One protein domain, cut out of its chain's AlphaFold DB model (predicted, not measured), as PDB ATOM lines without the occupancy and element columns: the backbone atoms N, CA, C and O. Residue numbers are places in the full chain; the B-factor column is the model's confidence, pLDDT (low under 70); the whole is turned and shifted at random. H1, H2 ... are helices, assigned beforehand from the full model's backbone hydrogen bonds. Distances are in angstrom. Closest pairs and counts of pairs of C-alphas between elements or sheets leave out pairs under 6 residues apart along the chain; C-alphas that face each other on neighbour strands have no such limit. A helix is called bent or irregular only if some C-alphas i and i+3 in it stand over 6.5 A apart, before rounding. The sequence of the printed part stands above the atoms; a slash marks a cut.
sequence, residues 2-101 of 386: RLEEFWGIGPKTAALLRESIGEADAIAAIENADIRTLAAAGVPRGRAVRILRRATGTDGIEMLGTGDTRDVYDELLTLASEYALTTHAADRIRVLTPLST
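This is residues 2 to 101 of the 386 residues of an uncharacterized protein of Halonotius sp. J07HN4 (UniProt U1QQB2). Two groups of helices make this domain: a cluster of four, H1 to H4, at one end of its length, and a helical hairpin of H6 and H7 at the other. H4 lies near the middle of the domain, and the short H5 leads from its end toward H6. The two groups come near each other only loosely, where H7 approaches H3 and H4. The printed part has 100 residues with seven named helices, H1 to H7 in that order, and no named strand; the class is all helix. The whole is compact, with a radius of gyration of the C-alphas of 13.6 A and spans of 36 by 29 by 23 A.

After residues 2 to 10, H1 covers residues 11 to 21 and is 15.3 A long, beginning at C-alpha 11 (102.142, 105.218, 97.959). H2 is residues 23 to 31, 12.4 A, and H3 is residues 35 to 40. H4, residues 45 to 56, is 16.6 A long, with C-alpha 45 at (113.330, 91.224, 93.683). H5 is residues 58 to 63; it is neither bent nor irregular, but only just: C-alphas 58 and 61 are 6.0 A apart. H6, residues 67 to 81, is the longest at 21.0 A. H7, residues 87 to 94, ends at C-alpha 94 (117.794, 86.400, 102.649).

H1 and H2 only just touch, and only at the corner by their link, with 3 pairs of C-alphas within 8 A; the closest are those of Leu 17 and Ala 26, 6.0 A. H2 is the hub, touching three helices. H2 and H3 form a helical hairpin, opposite ways at a shallow tilt of 30 degrees, closest at the C-alphas of Ala 29 and Thr 37, 6.2 A. H2 and H4 only just touch, with 3 pairs within 8 A, through residues 52 to 56 of H4 alone; the closest C-alphas are those of Ile 30 and Leu 52, 6.2 A. H3 and H4 touch at a steep tilt of 48 degrees, opposite ways, closest at the C-alphas of Ala 39 and Arg 45, 5.6 A. H4 and H5 meet only through their link. H5 and H6 are close but not clearly touching, with the C-alphas of Ile 61 and Arg 70 the closest at 7.7 A. H6 and H7 form a helical hairpin, opposite ways at a shallow tilt of 21 degrees, with the C-alphas of Ser 81 and Ala 90 the closest at 4.5 A. H7 is close to but not clearly touching H3, at the C-alphas of Ile 35 and Asp 91, 6.1 A, and likewise H4, at those of Val 49 and Arg 94, 7.2 A. H4 and H6 are apart. Every O i to N i+4 pair is within hydrogen-bond range in H1, H2, H3, H4, H6 and H7; in H5 it is 0 of 2, beside 1 of 3 O i to N i+3 pairs.

The two C-alphas farthest apart are those of Glu 19 and Thr 101, 38.4 A. The printed part has no cut, and the six links between helices are tight. Mean pLDDT of the printed part is 86.8; residue 7 and residues 56 to 59 are under 70.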
ATOM      1  N   ARG A   2      97.950  99.297 107.600       80.56
ATOM      2  CA  ARG A   2      97.908  99.788 106.205       80.56
ATOM      3  C   ARG A   2      99.253  99.538 105.535       80.56
ATOM      4  O   ARG A   2     100.281  99.678 106.185       80.56
ATOM      5  N   LEU A   3      99.274  99.236 104.236       82.69
ATOM      6  CA  LEU A   3     100.534  98.947 103.525       82.69
ATOM      7  C   LEU A   3     101.583 100.063 103.629       82.69
ATOM      8  O   LEU A   3     102.776  99.785 103.686       82.69
ATOM      9  N   GLU A   4     101.161 101.326 103.669       82.56
ATOM     10  CA  GLU A   4     102.066 102.472 103.810       82.56
ATOM     11  C   GLU A   4     102.692 102.604 105.207       82.56
ATOM     12  O   GLU A   4     103.621 103.392 105.381       82.56
ATOM     13  N   GLU A   5     102.191 101.867 106.202       79.12
ATOM     14  CA  GLU A   5     102.791 101.804 107.539       79.12
ATOM     15  C   GLU A   5     104.077 100.965 107.523       79.12
ATOM     16  O   GLU A   5     104.966 101.192 108.346       79.12
ATOM     17  N   PHE A   6     104.235 100.066 106.543       75.62
ATOM     18  CA  PHE A   6     105.473  99.319 106.358       75.62
ATOM     19  C   PHE A   6     106.570 100.201 105.769       75.62
ATOM     20  O   PHE A   6     106.473 100.792 104.685       75.62
ATOM     21  N   TRP A   7     107.680 100.254 106.493       69.94
ATOM     22  CA  TRP A   7     108.816 101.079 106.134       69.94
ATOM     23  C   TRP A   7     109.402 100.636 104.780       69.94
ATOM     24  O   TRP A   7     109.766  99.483 104.568       69.94
ATOM     25  N   GLY A   8     109.535 101.576 103.839       74.62
ATOM     26  CA  GLY A   8     110.029 101.305 102.481       74.62
ATOM     27  C   GLY A   8     108.931 101.085 101.435       74.62
ATOM     28  O   GLY A   8     109.244 101.056 100.237       74.62
ATOM     29  N   ILE A   9     107.665 101.031 101.856       82.75
ATOM     30  CA  ILE A   9     106.501 100.995 100.972       82.75
ATOM     31  C   ILE A   9     105.959 102.412 100.799       82.75
ATOM     32  O   ILE A   9     105.323 102.995 101.669       82.75
ATOM     33  N   GLY A  10     106.246 102.999  99.637       85.19
ATOM     34  CA  GLY A  10     105.670 104.286  99.255       85.19
ATOM     35  C   GLY A  10     104.264 104.134  98.659       85.19
ATOM     36  O   GLY A  10     103.906 103.036  98.230       85.19
ATOM     37  N   PRO A  11     103.516 105.240  98.477       87.50
ATOM     38  CA  PRO A  11     102.142 105.218  97.959       87.50
ATOM     39  C   PRO A  11     101.991 104.475  96.625       87.50
ATOM     40  O   PRO A  11     100.987 103.821  96.379       87.50
ATOM     41  N   LYS A  12     103.015 104.542  95.762       89.88
ATOM     42  CA  LYS A  12     103.036 103.834  94.473       89.88
ATOM     43  C   LYS A  12     103.175 102.322  94.627       89.88
ATOM     44  O   LYS A  12     102.544 101.582  93.889       89.88
ATOM     45  N   THR A  13     104.019 101.874  95.555       89.81
ATOM     46  CA  THR A  13     104.197 100.443  95.827       89.81
ATOM     47  C   THR A  13     102.975  99.895  96.553       89.81
ATOM     48  O   THR A  13     102.495  98.838  96.179       89.81
ATOM     49  N   ALA A  14     102.410 100.645  97.504       89.88
ATOM     50  CA  ALA A  14     101.157 100.274  98.157       89.88
ATOM     51  C   ALA A  14      99.992 100.171  97.158       89.88
ATOM     52  O   ALA A  14      99.221  99.221  97.220       89.88
ATOM     53  N   ALA A  15      99.874 101.117  96.216       92.19
ATOM     54  CA  ALA A  15      98.873 101.057  95.150       92.19
ATOM     55  C   ALA A  15      99.063  99.833  94.243       92.19
ATOM     56  O   ALA A  15      98.101  99.110  94.019       92.19
ATOM     57  N   LEU A  16     100.298  99.569  93.794       93.81
ATOM     58  CA  LEU A  16     100.631  98.398  92.975       93.81
ATOM     59  C   LEU A  16     100.241  97.083  93.664       93.81
ATOM     60  O   LEU A  16      99.605  96.237  93.045       93.81
ATOM     61  N   LEU A  17     100.619  96.921  94.934       92.56
ATOM     62  CA  LEU A  17     100.331  95.710  95.704       92.56
ATOM     63  C   LEU A  17      98.824  95.525  95.903       92.56
ATOM     64  O   LEU A  17      98.307  94.449  95.625       92.56
ATOM     65  N   ARG A  18      98.104  96.596  96.262       93.62
ATOM     66  CA  ARG A  18      96.638  96.574  96.356       93.62
ATOM     67  C   ARG A  18      95.955  96.172  95.059       93.62
ATOM     68  O   ARG A  18      94.979  95.439  95.102       93.62
ATOM     69  N   GLU A  19      96.426  96.699  93.937       94.25
ATOM     70  CA  GLU A  19      95.837  96.429  92.626       94.25
ATOM     71  C   GLU A  19      96.142  95.008  92.145       94.25
ATOM     72  O   GLU A  19      95.300  94.393  91.501       94.25
ATOM     73  N   SER A  20      97.327  94.482  92.467       94.81
ATOM     74  CA  SER A  20      97.787  93.196  91.932       94.81
ATOM     75  C   SER A  20      97.338  92.001  92.769       94.81
ATOM     76  O   SER A  20      96.941  90.990  92.204       94.81
ATOM     77  N   ILE A  21      97.437  92.104  94.096       93.69
ATOM     78  CA  ILE A  21      97.198  90.989  95.030       93.69
ATOM     79  C   ILE A  21      96.271  91.378  96.189       93.69
ATOM     80  O   ILE A  21      96.035  90.589  97.083       93.69
ATOM     81  N   GLY A  22      95.731  92.598  96.213       93.62
ATOM     82  CA  GLY A  22      94.916  93.060  97.337       93.62
ATOM     83  C   GLY A  22      95.737  93.485  98.561       93.62
ATOM     84  O   GLY A  22      96.943  93.282  98.658       93.62
ATOM     85  N   GLU A  23      95.084  94.178  99.500       92.56
ATOM     86  CA  GLU A  23      95.761  94.711 100.694       92.56
ATOM     87  C   GLU A  23      96.093  93.617 101.716       92.56
ATOM     88  O   GLU A  23      97.183  93.646 102.278       92.56
ATOM     89  N   ALA A  24      95.187  92.659 101.932       89.19
ATOM     90  CA  ALA A  24      95.375  91.583 102.905       89.19
ATOM     91  C   ALA A  24      96.562  90.683 102.528       89.19
ATOM     92  O   ALA A  24      97.501  90.560 103.314       89.19
ATOM     93  N   ASP A  25      96.583  90.164 101.299       89.00
ATOM     94  CA  ASP A  25      97.643  89.255 100.843       89.00
ATOM     95  C   ASP A  25      98.995  89.969 100.747       89.00
ATOM     96  O   ASP A  25     100.040  89.393 101.036       89.00
ATOM     97  N   ALA A  26      98.996  91.264 100.413       90.44
ATOM     98  CA  ALA A  26     100.213  92.064 100.433       90.44
ATOM     99  C   ALA A  26     100.788  92.236 101.846       90.44
ATOM    100  O   ALA A  26     102.007  92.205 102.005       90.44
ATOM    101  N   ILE A  27      99.939  92.428 102.863       90.12
ATOM    102  CA  ILE A  27     100.372  92.490 104.266       90.12
ATOM    103  C   ILE A  27     100.927  91.132 104.694       90.12
ATOM    104  O   ILE A  27     102.052  91.084 105.189       90.12
ATOM    105  N   ALA A  28     100.201  90.047 104.413       85.25
ATOM    106  CA  ALA A  28     100.641  88.688 104.719       85.25
ATOM    107  C   ALA A  28     101.999  88.375 104.070       85.25
ATOM    108  O   ALA A  28     102.909  87.882 104.732       85.25
ATOM    109  N   ALA A  29     102.198  88.755 102.804       87.75
ATOM    110  CA  ALA A  29     103.476  88.589 102.116       87.75
ATOM    111  C   ALA A  29     104.627  89.359 102.790       87.75
ATOM    112  O   ALA A  29     105.766  88.894 102.799       87.75
ATOM    113  N   ILE A  30     104.360  90.538 103.359       87.56
ATOM    114  CA  ILE A  30     105.381  91.319 104.071       87.56
ATOM    115  C   ILE A  30     105.712  90.685 105.422       87.56
ATOM    116  O   ILE A  30     106.892  90.533 105.743       87.56
ATOM    117  N   GLU A  31     104.693  90.320 106.197       83.88
ATOM    118  CA  GLU A  31     104.841  89.708 107.523       83.88
ATOM    119  C   GLU A  31     105.565  88.357 107.437       83.88
ATOM    120  O   GLU A  31     106.457  88.080 108.237       83.88
ATOM    121  N   ASN A  32     105.280  87.587 106.388       82.00
ATOM    122  CA  ASN A  32     105.889  86.285 106.131       82.00
ATOM    123  C   ASN A  32     107.217  86.364 105.357       82.00
ATOM    124  O   ASN A  32     107.792  85.334 105.011       82.00
ATOM    125  N   ALA A  33     107.741  87.566 105.081       86.75
ATOM    126  CA  ALA A  33     108.977  87.754 104.320       86.75
ATOM    127  C   ALA A  33     108.981  87.086 102.923       86.75
ATOM    128  O   ALA A  33     110.020  86.645 102.420       86.75
ATOM    129  N   ASP A  34     107.827  87.063 102.261       86.62
ATOM    130  CA  ASP A  34     107.628  86.416 100.970       86.62
ATOM    131  C   ASP A  34     108.083  87.313  99.806       86.62
ATOM    132  O   ASP A  34     107.363  88.166  99.271       86.62
ATOM    133  N   ILE A  35     109.327  87.099  99.375       88.25
ATOM    134  CA  ILE A  35     109.918  87.809  98.237       88.25
ATOM    135  C   ILE A  35     109.176  87.482  96.932       88.25
ATOM    136  O   ILE A  35     109.111  88.341  96.045       88.25
ATOM    137  N   ARG A  36     108.656  86.260  96.777       84.19
ATOM    138  CA  ARG A  36     108.040  85.773  95.535       84.19
ATOM    139  C   ARG A  36     106.702  86.433  95.295       84.19
ATOM    140  O   ARG A  36     106.511  86.954  94.201       84.19
ATOM    141  N   THR A  37     105.838  86.481  96.302       88.38
ATOM    142  CA  THR A  37     104.528  87.134  96.186       88.38
ATOM    143  C   THR A  37     104.690  88.613  95.841       88.38
ATOM    144  O   THR A  37     104.069  89.114  94.901       88.38
ATOM    145  N   LEU A  38     105.639  89.308  96.481       90.25
ATOM    146  CA  LEU A  38     105.961  90.692  96.122       90.25
ATOM    147  C   LEU A  38     106.518  90.816  94.693       90.25
ATOM    148  O   LEU A  38     106.188  91.765  93.977       90.25
ATOM    149  N   ALA A  39     107.358  89.874  94.259       90.19
ATOM    150  CA  ALA A  39     107.920  89.869  92.912       90.19
ATOM    151  C   ALA A  39     106.878  89.578  91.824       90.19
ATOM    152  O   ALA A  39     106.894  90.241  90.785       90.19
ATOM    153  N   ALA A  40     105.961  88.645  92.074       89.44
ATOM    154  CA  ALA A  40     104.834  88.327  91.204       89.44
ATOM    155  C   ALA A  40     103.882  89.523  91.061       89.44
ATOM    156  O   ALA A  40     103.434  89.822  89.958       89.44
ATOM    157  N   ALA A  41     103.695  90.298  92.136       91.94
ATOM    158  CA  ALA A  41     102.981  91.577  92.121       91.94
ATOM    159  C   ALA A  41     103.754  92.725  91.423       91.94
ATOM    160  O   ALA A  41     103.334  93.882  91.454       91.94
ATOM    161  N   GLY A  42     104.909  92.445  90.808       91.00
ATOM    162  CA  GLY A  42     105.682  93.407  90.020       91.00
ATOM    163  C   GLY A  42     106.715  94.218  90.807       91.00
ATOM    164  O   GLY A  42     107.326  95.140  90.251       91.00
ATOM    165  N   VAL A  43     106.967  93.905  92.084       91.38
ATOM    166  CA  VAL A  43     108.052  94.535  92.850       91.38
ATOM    167  C   VAL A  43     109.393  93.909  92.445       91.38
ATOM    168  O   VAL A  43     109.584  92.709  92.595       91.38
ATOM    169  N   PRO A  44     110.396  94.682  91.989       90.75
ATOM    170  CA  PRO A  44     111.699  94.106  91.656       90.75
ATOM    171  C   PRO A  44     112.304  93.340  92.843       90.75
ATOM    172  O   PRO A  44     112.344  93.878  93.949       90.75
ATOM    173  N   ARG A  45     112.842  92.133  92.619       85.12
ATOM    174  CA  ARG A  45     113.330  91.224  93.683       85.12
ATOM    175  C   ARG A  45     114.264  91.902  94.696       85.12
ATOM    176  O   ARG A  45     114.039  91.837  95.899       85.12
ATOM    177  N   GLY A  46     115.263  92.651  94.222       83.44
ATOM    178  CA  GLY A  46     116.180  93.391  95.107       83.44
ATOM    179  C   GLY A  46     115.511  94.528  95.895       83.44
ATOM    180  O   GLY A  46     115.978  94.915  96.965       83.44
ATOM    181  N   ARG A  47     114.396  95.071  95.391       86.50
ATOM    182  CA  ARG A  47     113.568  96.032  96.127       86.50
ATOM    183  C   ARG A  47     112.716  95.330  97.182       86.50
ATOM    184  O   ARG A  47     112.638  95.865  98.281       86.50
ATOM    185  N   ALA A  48     112.141  94.168  96.868       89.31
ATOM    186  CA  ALA A  48     111.382  93.354  97.818       89.31
ATOM    187  C   ALA A  48     112.244  92.991  99.037       89.31
ATOM    188  O   ALA A  48     111.886  93.363 100.147       89.31
ATOM    189  N   VAL A  49     113.451  92.444  98.832       86.06
ATOM    190  CA  VAL A  49     114.409  92.147  99.923       86.06
ATOM    191  C   VAL A  49     114.663  93.368 100.810       86.06
ATOM    192  O   VAL A  49     114.641  93.283 102.034       86.06
ATOM    193  N   ARG A  50     114.877  94.541 100.199       81.75
ATOM    194  CA  ARG A  50     115.139  95.774 100.948       81.75
ATOM    195  C   ARG A  50     113.918  96.252 101.736       81.75
ATOM    196  O   ARG A  50     114.096  96.777 102.828       81.75
ATOM    197  N   ILE A  51     112.714  96.134 101.179       86.31
ATOM    198  CA  ILE A  51     111.469  96.456 101.890       86.31
ATOM    199  C   ILE A  51     111.333  95.526 103.095       86.31
ATOM    200  O   ILE A  51     111.230  96.008 104.217       86.31
ATOM    201  N   LEU A  52     111.450  94.217 102.869       86.88
ATOM    202  CA  LEU A  52     111.275  93.196 103.896       86.88
ATOM    203  C   LEU A  52     112.277  93.345 105.043       86.88
ATOM    204  O   LEU A  52     111.860  93.397 106.193       86.88
ATOM    205  N   ARG A  53     113.573  93.538 104.754       81.94
ATOM    206  CA  ARG A  53     114.605  93.761 105.789       81.94
ATOM    207  C   ARG A  53     114.314  94.966 106.678       81.94
ATOM    208  O   ARG A  53     114.572  94.940 107.874       81.94
ATOM    209  N   ARG A  54     113.796  96.049 106.097       76.00
ATOM    210  CA  ARG A  54     113.442  97.246 106.871       76.00
ATOM    211  C   ARG A  54     112.130  97.082 107.631       76.00
ATOM    212  O   ARG A  54     112.002  97.653 108.704       76.00
ATOM    213  N   ALA A  55     111.190  96.303 107.104       75.62
ATOM    214  CA  ALA A  55     109.961  95.963 107.810       75.62
ATOM    215  C   ALA A  55     110.227  95.070 109.038       75.62
ATOM    216  O   ALA A  55     109.568  95.240 110.057       75.62
ATOM    217  N   THR A  56     111.215  94.170 108.966       66.94
ATOM    218  CA  THR A  56     111.511  93.179 110.021       66.94
ATOM    219  C   THR A  56     112.637  93.566 110.987       66.94
ATOM    220  O   THR A  56     112.769  92.930 112.029       66.94
ATOM    221  N   GLY A  57     113.444  94.603 110.719       64.19
ATOM    222  CA  GLY A  57     114.461  95.044 111.685       64.19
ATOM    223  C   GLY A  57     115.347  96.202 111.227       64.19
ATOM    224  O   GLY A  57     116.452  95.987 110.729       64.19
ATOM    225  N   THR A  58     114.892  97.439 111.450       61.94
ATOM    226  CA  THR A  58     115.639  98.672 111.127       61.94
ATOM    227  C   THR A  58     116.973  98.765 111.876       61.94
ATOM    228  O   THR A  58     118.002  99.033 111.253       61.94
ATOM    229  N   ASP A  59     116.976  98.475 113.180       65.19
ATOM    230  CA  ASP A  59     118.139  98.688 114.055       65.19
ATOM    231  C   ASP A  59     119.336  97.800 113.677       65.19
ATOM    232  O   ASP A  59     120.489  98.220 113.767       65.19
ATOM    233  N   GLY A  60     119.075  96.583 113.191       72.69
ATOM    234  CA  GLY A  60     120.108  95.598 112.869       72.69
ATOM    235  C   GLY A  60     120.972  95.960 111.663       72.69
ATOM    236  O   GLY A  60     122.187  95.776 111.672       72.69
ATOM    237  N   ILE A  61     120.366  96.497 110.601       75.88
ATOM    238  CA  ILE A  61     121.088  96.822 109.357       75.88
ATOM    239  C   ILE A  61     121.932  98.094 109.507       75.88
ATOM    240  O   ILE A  61     122.967  98.235 108.845       75.88
ATOM    241  N   GLU A  62     121.529  99.017 110.382       76.19
ATOM    242  CA  GLU A  62     122.328 100.204 110.700       76.19
ATOM    243  C   GLU A  62     123.616  99.850 111.461       76.19
ATOM    244  O   GLU A  62     124.628 100.525 111.261       76.19
ATOM    245  N   MET A  63     123.633  98.742 112.222       78.06
ATOM    246  CA  MET A  63     124.849  98.228 112.876       78.06
ATOM    247  C   MET A  63     125.943  97.819 111.881       78.06
ATOM    248  O   MET A  63     127.131  97.886 112.204       78.06
ATOM    249  N   LEU A  64     125.574  97.427 110.656       79.94
ATOM    250  CA  LEU A  64     126.518  97.142 109.576       79.94
ATOM    251  C   LEU A  64     127.055  98.479 109.039       79.94
ATOM    252  O   LEU A  64     126.580  99.010 108.035       79.94
ATOM    253  N   GLY A  65     128.009  99.065 109.765       75.19
ATOM    254  CA  GLY A  65     128.445 100.460 109.635       75.19
ATOM    255  C   GLY A  65     129.036 100.876 108.280       75.19
ATOM    256  O   GLY A  65     129.272 102.066 108.066       75.19
ATOM    257  N   THR A  66     129.256  99.949 107.341       86.50
ATOM    258  CA  THR A  66     129.826 100.227 106.009       86.50
ATOM    259  C   THR A  66     129.067  99.522 104.880       86.50
ATOM    260  O   THR A  66     128.261  98.625 105.122       86.50
ATOM    261  N   GLY A  67     129.291  99.948 103.630       82.81
ATOM    262  CA  GLY A  67     128.797  99.237 102.440       82.81
ATOM    263  C   GLY A  67     129.363  97.819 102.370       82.81
ATOM    264  O   GLY A  67     128.593  96.869 102.388       82.81
ATOM    265  N   ASP A  68     130.686  97.691 102.469       86.94
ATOM    266  CA  ASP A  68     131.397  96.408 102.418       86.94
ATOM    267  C   ASP A  68     130.876  95.394 103.454       86.94
ATOM    268  O   ASP A  68     130.677  94.226 103.141       86.94
ATOM    269  N   THR A  69     130.579  95.827 104.688       87.38
ATOM    270  CA  THR A  69     129.986  94.935 105.708       87.38
ATOM    271  C   THR A  69     128.584  94.451 105.343       87.38
ATOM    272  O   THR A  69     128.208  93.347 105.726       87.38
ATOM    273  N   ARG A  70     127.805  95.269 104.627       86.19
ATOM    274  CA  ARG A  70     126.473  94.879 104.145       86.19
ATOM    275  C   ARG A  70     126.589  93.909 102.975       86.19
ATOM    276  O   ARG A  70     125.848  92.938 102.953       86.19
ATOM    277  N   ASP A  71     127.543  94.130 102.075       88.56
ATOM    278  CA  ASP A  71     127.787  93.239 100.940       88.56
ATOM    279  C   ASP A  71     128.227  91.846 101.423       88.56
ATOM    280  O   ASP A  71     127.632  90.847 101.032       88.56
ATOM    281  N   VAL A  72     129.167  91.771 102.376       91.19
ATOM    282  CA  VAL A  72     129.590  90.492 102.985       91.19
ATOM    283  C   VAL A  72     128.434  89.796 103.707       91.19
ATOM    284  O   VAL A  72     128.294  88.577 103.628       91.19
ATOM    285  N   TYR A  73     127.592  90.546 104.420       90.44
ATOM    286  CA  TYR A  73     126.413  89.978 105.072       90.44
ATOM    287  C   TYR A  73     125.419  89.405 104.049       90.44
ATOM    288  O   TYR A  73     124.883  88.319 104.250       90.44
ATOM    289  N   ASP A  74     125.222  90.087 102.922       88.75
ATOM    290  CA  ASP A  74     124.338  89.634 101.846       88.75
ATOM    291  C   ASP A  74     124.874  88.389 101.139       88.75
ATOM    292  O   ASP A  74     124.098  87.481 100.826       88.75
ATOM    293  N   GLU A  75     126.190  88.299 100.948       92.62
ATOM    294  CA  GLU A  75     126.856  87.089 100.460       92.62
ATOM    295  C   GLU A  75     126.679  85.919 101.440       92.62
ATOM    296  O   GLU A  75     126.339  84.817 101.013       92.62
ATOM    297  N   LEU A  76     126.816  86.149 102.755       94.38
ATOM    298  CA  LEU A  76     126.584  85.116 103.776       94.38
ATOM    299  C   LEU A  76     125.138  84.612 103.776       94.38
ATOM    300  O   LEU A  76     124.914  83.406 103.851       94.38
ATOM    301  N   LEU A  77     124.154  85.510 103.690       94.06
ATOM    302  CA  LEU A  77     122.745  85.114 103.630       94.06
ATOM    303  C   LEU A  77     122.407  84.401 102.318       94.06
ATOM    304  O   LEU A  77     121.588  83.486 102.315       94.06
ATOM    305  N   THR A  78     123.046  84.789 101.213       93.50
ATOM    306  CA  THR A  78     122.912  84.081  99.935       93.50
ATOM    307  C   THR A  78     123.443  82.657 100.065       93.50
ATOM    308  O   THR A  78     122.695  81.724  99.786       93.50
ATOM    309  N   LEU A  79     124.656  82.490 100.597       96.19
ATOM    310  CA  LEU A  79     125.259  81.179 100.835       96.19
ATOM    311  C   LEU A  79     124.411  80.322 101.786       96.19
ATOM    312  O   LEU A  79     124.153  79.158 101.507       96.19
ATOM    313  N   ALA A  80     123.916  80.891 102.887       96.56
ATOM    314  CA  ALA A  80     123.040  80.172 103.811       96.56
ATOM    315  C   ALA A  80     121.716  79.748 103.149       96.56
ATOM    316  O   ALA A  80     121.210  78.663 103.424       96.56
ATOM    317  N   SER A  81     121.171  80.570 102.244       95.88
ATOM    318  CA  SER A  81     119.924  80.265 101.532       95.88
ATOM    319  C   SER A  81     120.033  79.091 100.553       95.88
ATOM    320  O   SER A  81     119.006  78.550 100.159       95.88
ATOM    321  N   GLU A  82     121.246  78.682 100.167       96.06
ATOM    322  CA  GLU A  82     121.483  77.493  99.327       96.06
ATOM    323  C   GLU A  82     121.249  76.179 100.087       96.06
ATOM    324  O   GLU A  82     121.018  75.143  99.474       96.06
ATOM    325  N   TYR A  83     121.248  76.228 101.422       97.06
ATOM    326  CA  TYR A  83     120.956  75.093 102.307       97.06
ATOM    327  C   TYR A  83     119.497  75.069 102.767       97.06
ATOM    328  O   TYR A  83     119.140  74.330 103.692       97.06
ATOM    329  N   ALA A  84     118.653  75.894 102.152       97.12
ATOM    330  CA  ALA A  84     117.244  75.931 102.477       97.12
ATOM    331  C   ALA A  84     116.542  74.621 102.091       97.12
ATOM    332  O   ALA A  84     116.857  74.025 101.064       97.12
ATOM    333  N   LEU A  85     115.628  74.160 102.943       96.19
ATOM    334  CA  LEU A  85     114.746  73.018 102.665       96.19
ATOM    335  C   LEU A  85     113.527  73.425 101.843       96.19
ATOM    336  O   LEU A  85     113.006  72.635 101.076       96.19
ATOM    337  N   THR A  86     113.100  74.672 101.999       94.50
ATOM    338  CA  THR A  86     112.015  75.261 101.228       94.50
ATOM    339  C   THR A  86     112.498  76.566 100.645       94.50
ATOM    340  O   THR A  86     113.323  77.287 101.222       94.50
ATOM    341  N   THR A  87     111.951  76.945  99.507       91.12
ATOM    342  CA  THR A  87     112.207  78.274  98.977       91.12
ATOM    343  C   THR A  87     111.590  79.345  99.870       91.12
ATOM    344  O   THR A  87     112.152  80.436  99.983       91.12
ATOM    345  N   HIS A  88     110.503  78.968 100.554       88.69
ATOM    346  CA  HIS A  88     110.003  79.539 101.799       88.69
ATOM    347  C   HIS A  88     111.121  80.102 102.695       88.69
ATOM    348  O   HIS A  88     111.389  81.303 102.816       88.69
ATOM    349  N   ALA A  89     111.836  79.150 103.289       93.69
ATOM    350  CA  ALA A  89     112.959  79.379 104.177       93.69
ATOM    351  C   ALA A  89     114.098  80.139 103.485       93.69
ATOM    352  O   ALA A  89     114.689  81.028 104.096       93.69
ATOM    353  N   ALA A  90     114.391  79.858 102.211       93.38
ATOM    354  CA  ALA A  90     115.444  80.555 101.469       93.38
ATOM    355  C   ALA A  90     115.202  82.072 101.406       93.38
ATOM    356  O   ALA A  90     116.135  82.866 101.548       93.38
ATOM    357  N   ASP A  91     113.954  82.487 101.195       90.88
ATOM    358  CA  ASP A  91     113.578  83.896 101.144       90.88
ATOM    359  C   ASP A  91     113.589  84.538 102.541       90.88
ATOM    360  O   ASP A  91     114.168  85.621 102.695       90.88
ATOM    361  N   ARG A  92     113.109  83.830 103.576       91.38
ATOM    362  CA  ARG A  92     113.239  84.260 104.983       91.38
ATOM    363  C   ARG A  92     114.703  84.464 105.390       91.38
ATOM    364  O   ARG A  92     115.035  85.487 105.986       91.38
ATOM    365  N   ILE A  93     115.601  83.550 105.008       94.31
ATOM    366  CA  ILE A  93     117.047  83.654 105.273       94.31
ATOM    367  C   ILE A  93     117.623  84.923 104.637       94.31
ATOM    368  O   ILE A  93     118.347  85.669 105.293       94.31
ATOM    369  N   ARG A  94     117.271  85.229 103.382       91.19
ATOM    370  CA  ARG A  94     117.794  86.400 102.649       91.19
ATOM    371  C   ARG A  94     117.414  87.738 103.273       91.19
ATOM    372  O   ARG A  94     118.105  88.739 103.038       91.19
ATOM    373  N   VAL A  95     116.331  87.783 104.043       90.81
ATOM    374  CA  VAL A  95     115.861  89.006 104.701       90.81
ATOM    375  C   VAL A  95     116.204  89.077 106.182       90.81
ATOM    376  O   VAL A  95     115.833  90.060 106.821       90.81
ATOM    377  N   LEU A  96     116.926  88.091 106.723       90.38
ATOM    378  CA  LEU A  96     117.408  88.171 108.094       90.38
ATOM    379  C   LEU A  96     118.194  89.466 108.299       90.38
ATOM    380  O   LEU A  96     118.929  89.935 107.427       90.38
ATOM    381  N   THR A  97     118.002  90.047 109.473       87.44
ATOM    382  CA  THR A  97     118.722  91.229 109.924       87.44
ATOM    383  C   THR A  97     119.535  90.875 111.167       87.44
ATOM    384  O   THR A  97     119.158  89.971 111.927       87.44
ATOM    385  N   PRO A  98     120.678  91.548 111.390       88.62
ATOM    386  CA  PRO A  98     121.416  91.403 112.636       88.62
ATOM    387  C   PRO A  98     120.522  91.711 113.843       88.62
ATOM    388  O   PRO A  98     119.731  92.651 113.822       88.62
ATOM    389  N   LEU A  99     120.648  90.917 114.901       88.44
ATOM    390  CA  LEU A  99     119.902  91.129 116.141       88.44
ATOM    391  C   LEU A  99     120.589  92.201 116.992       88.44
ATOM    392  O   LEU A  99     121.809  92.322 116.960       88.44
ATOM    393  N   SER A 100     119.814  92.976 117.752       83.19
ATOM    394  CA  SER A 100     120.324  94.124 118.515       83.19
ATOM    395  C   SER A 100     120.599  93.838 119.994       83.19
ATOM    396  O   SER A 100     121.240  94.651 120.659       83.19
ATOM    397  N   THR A 101     120.153  92.693 120.517       86.81
ATOM    398  CA  THR A 101     120.341  92.295 121.921       86.81
ATOM    399  C   THR A 101     121.052  90.949 122.020       86.81
ATOM    400  O   THR A 101     120.841  90.061 121.192       86.81
TER     401      THR A 101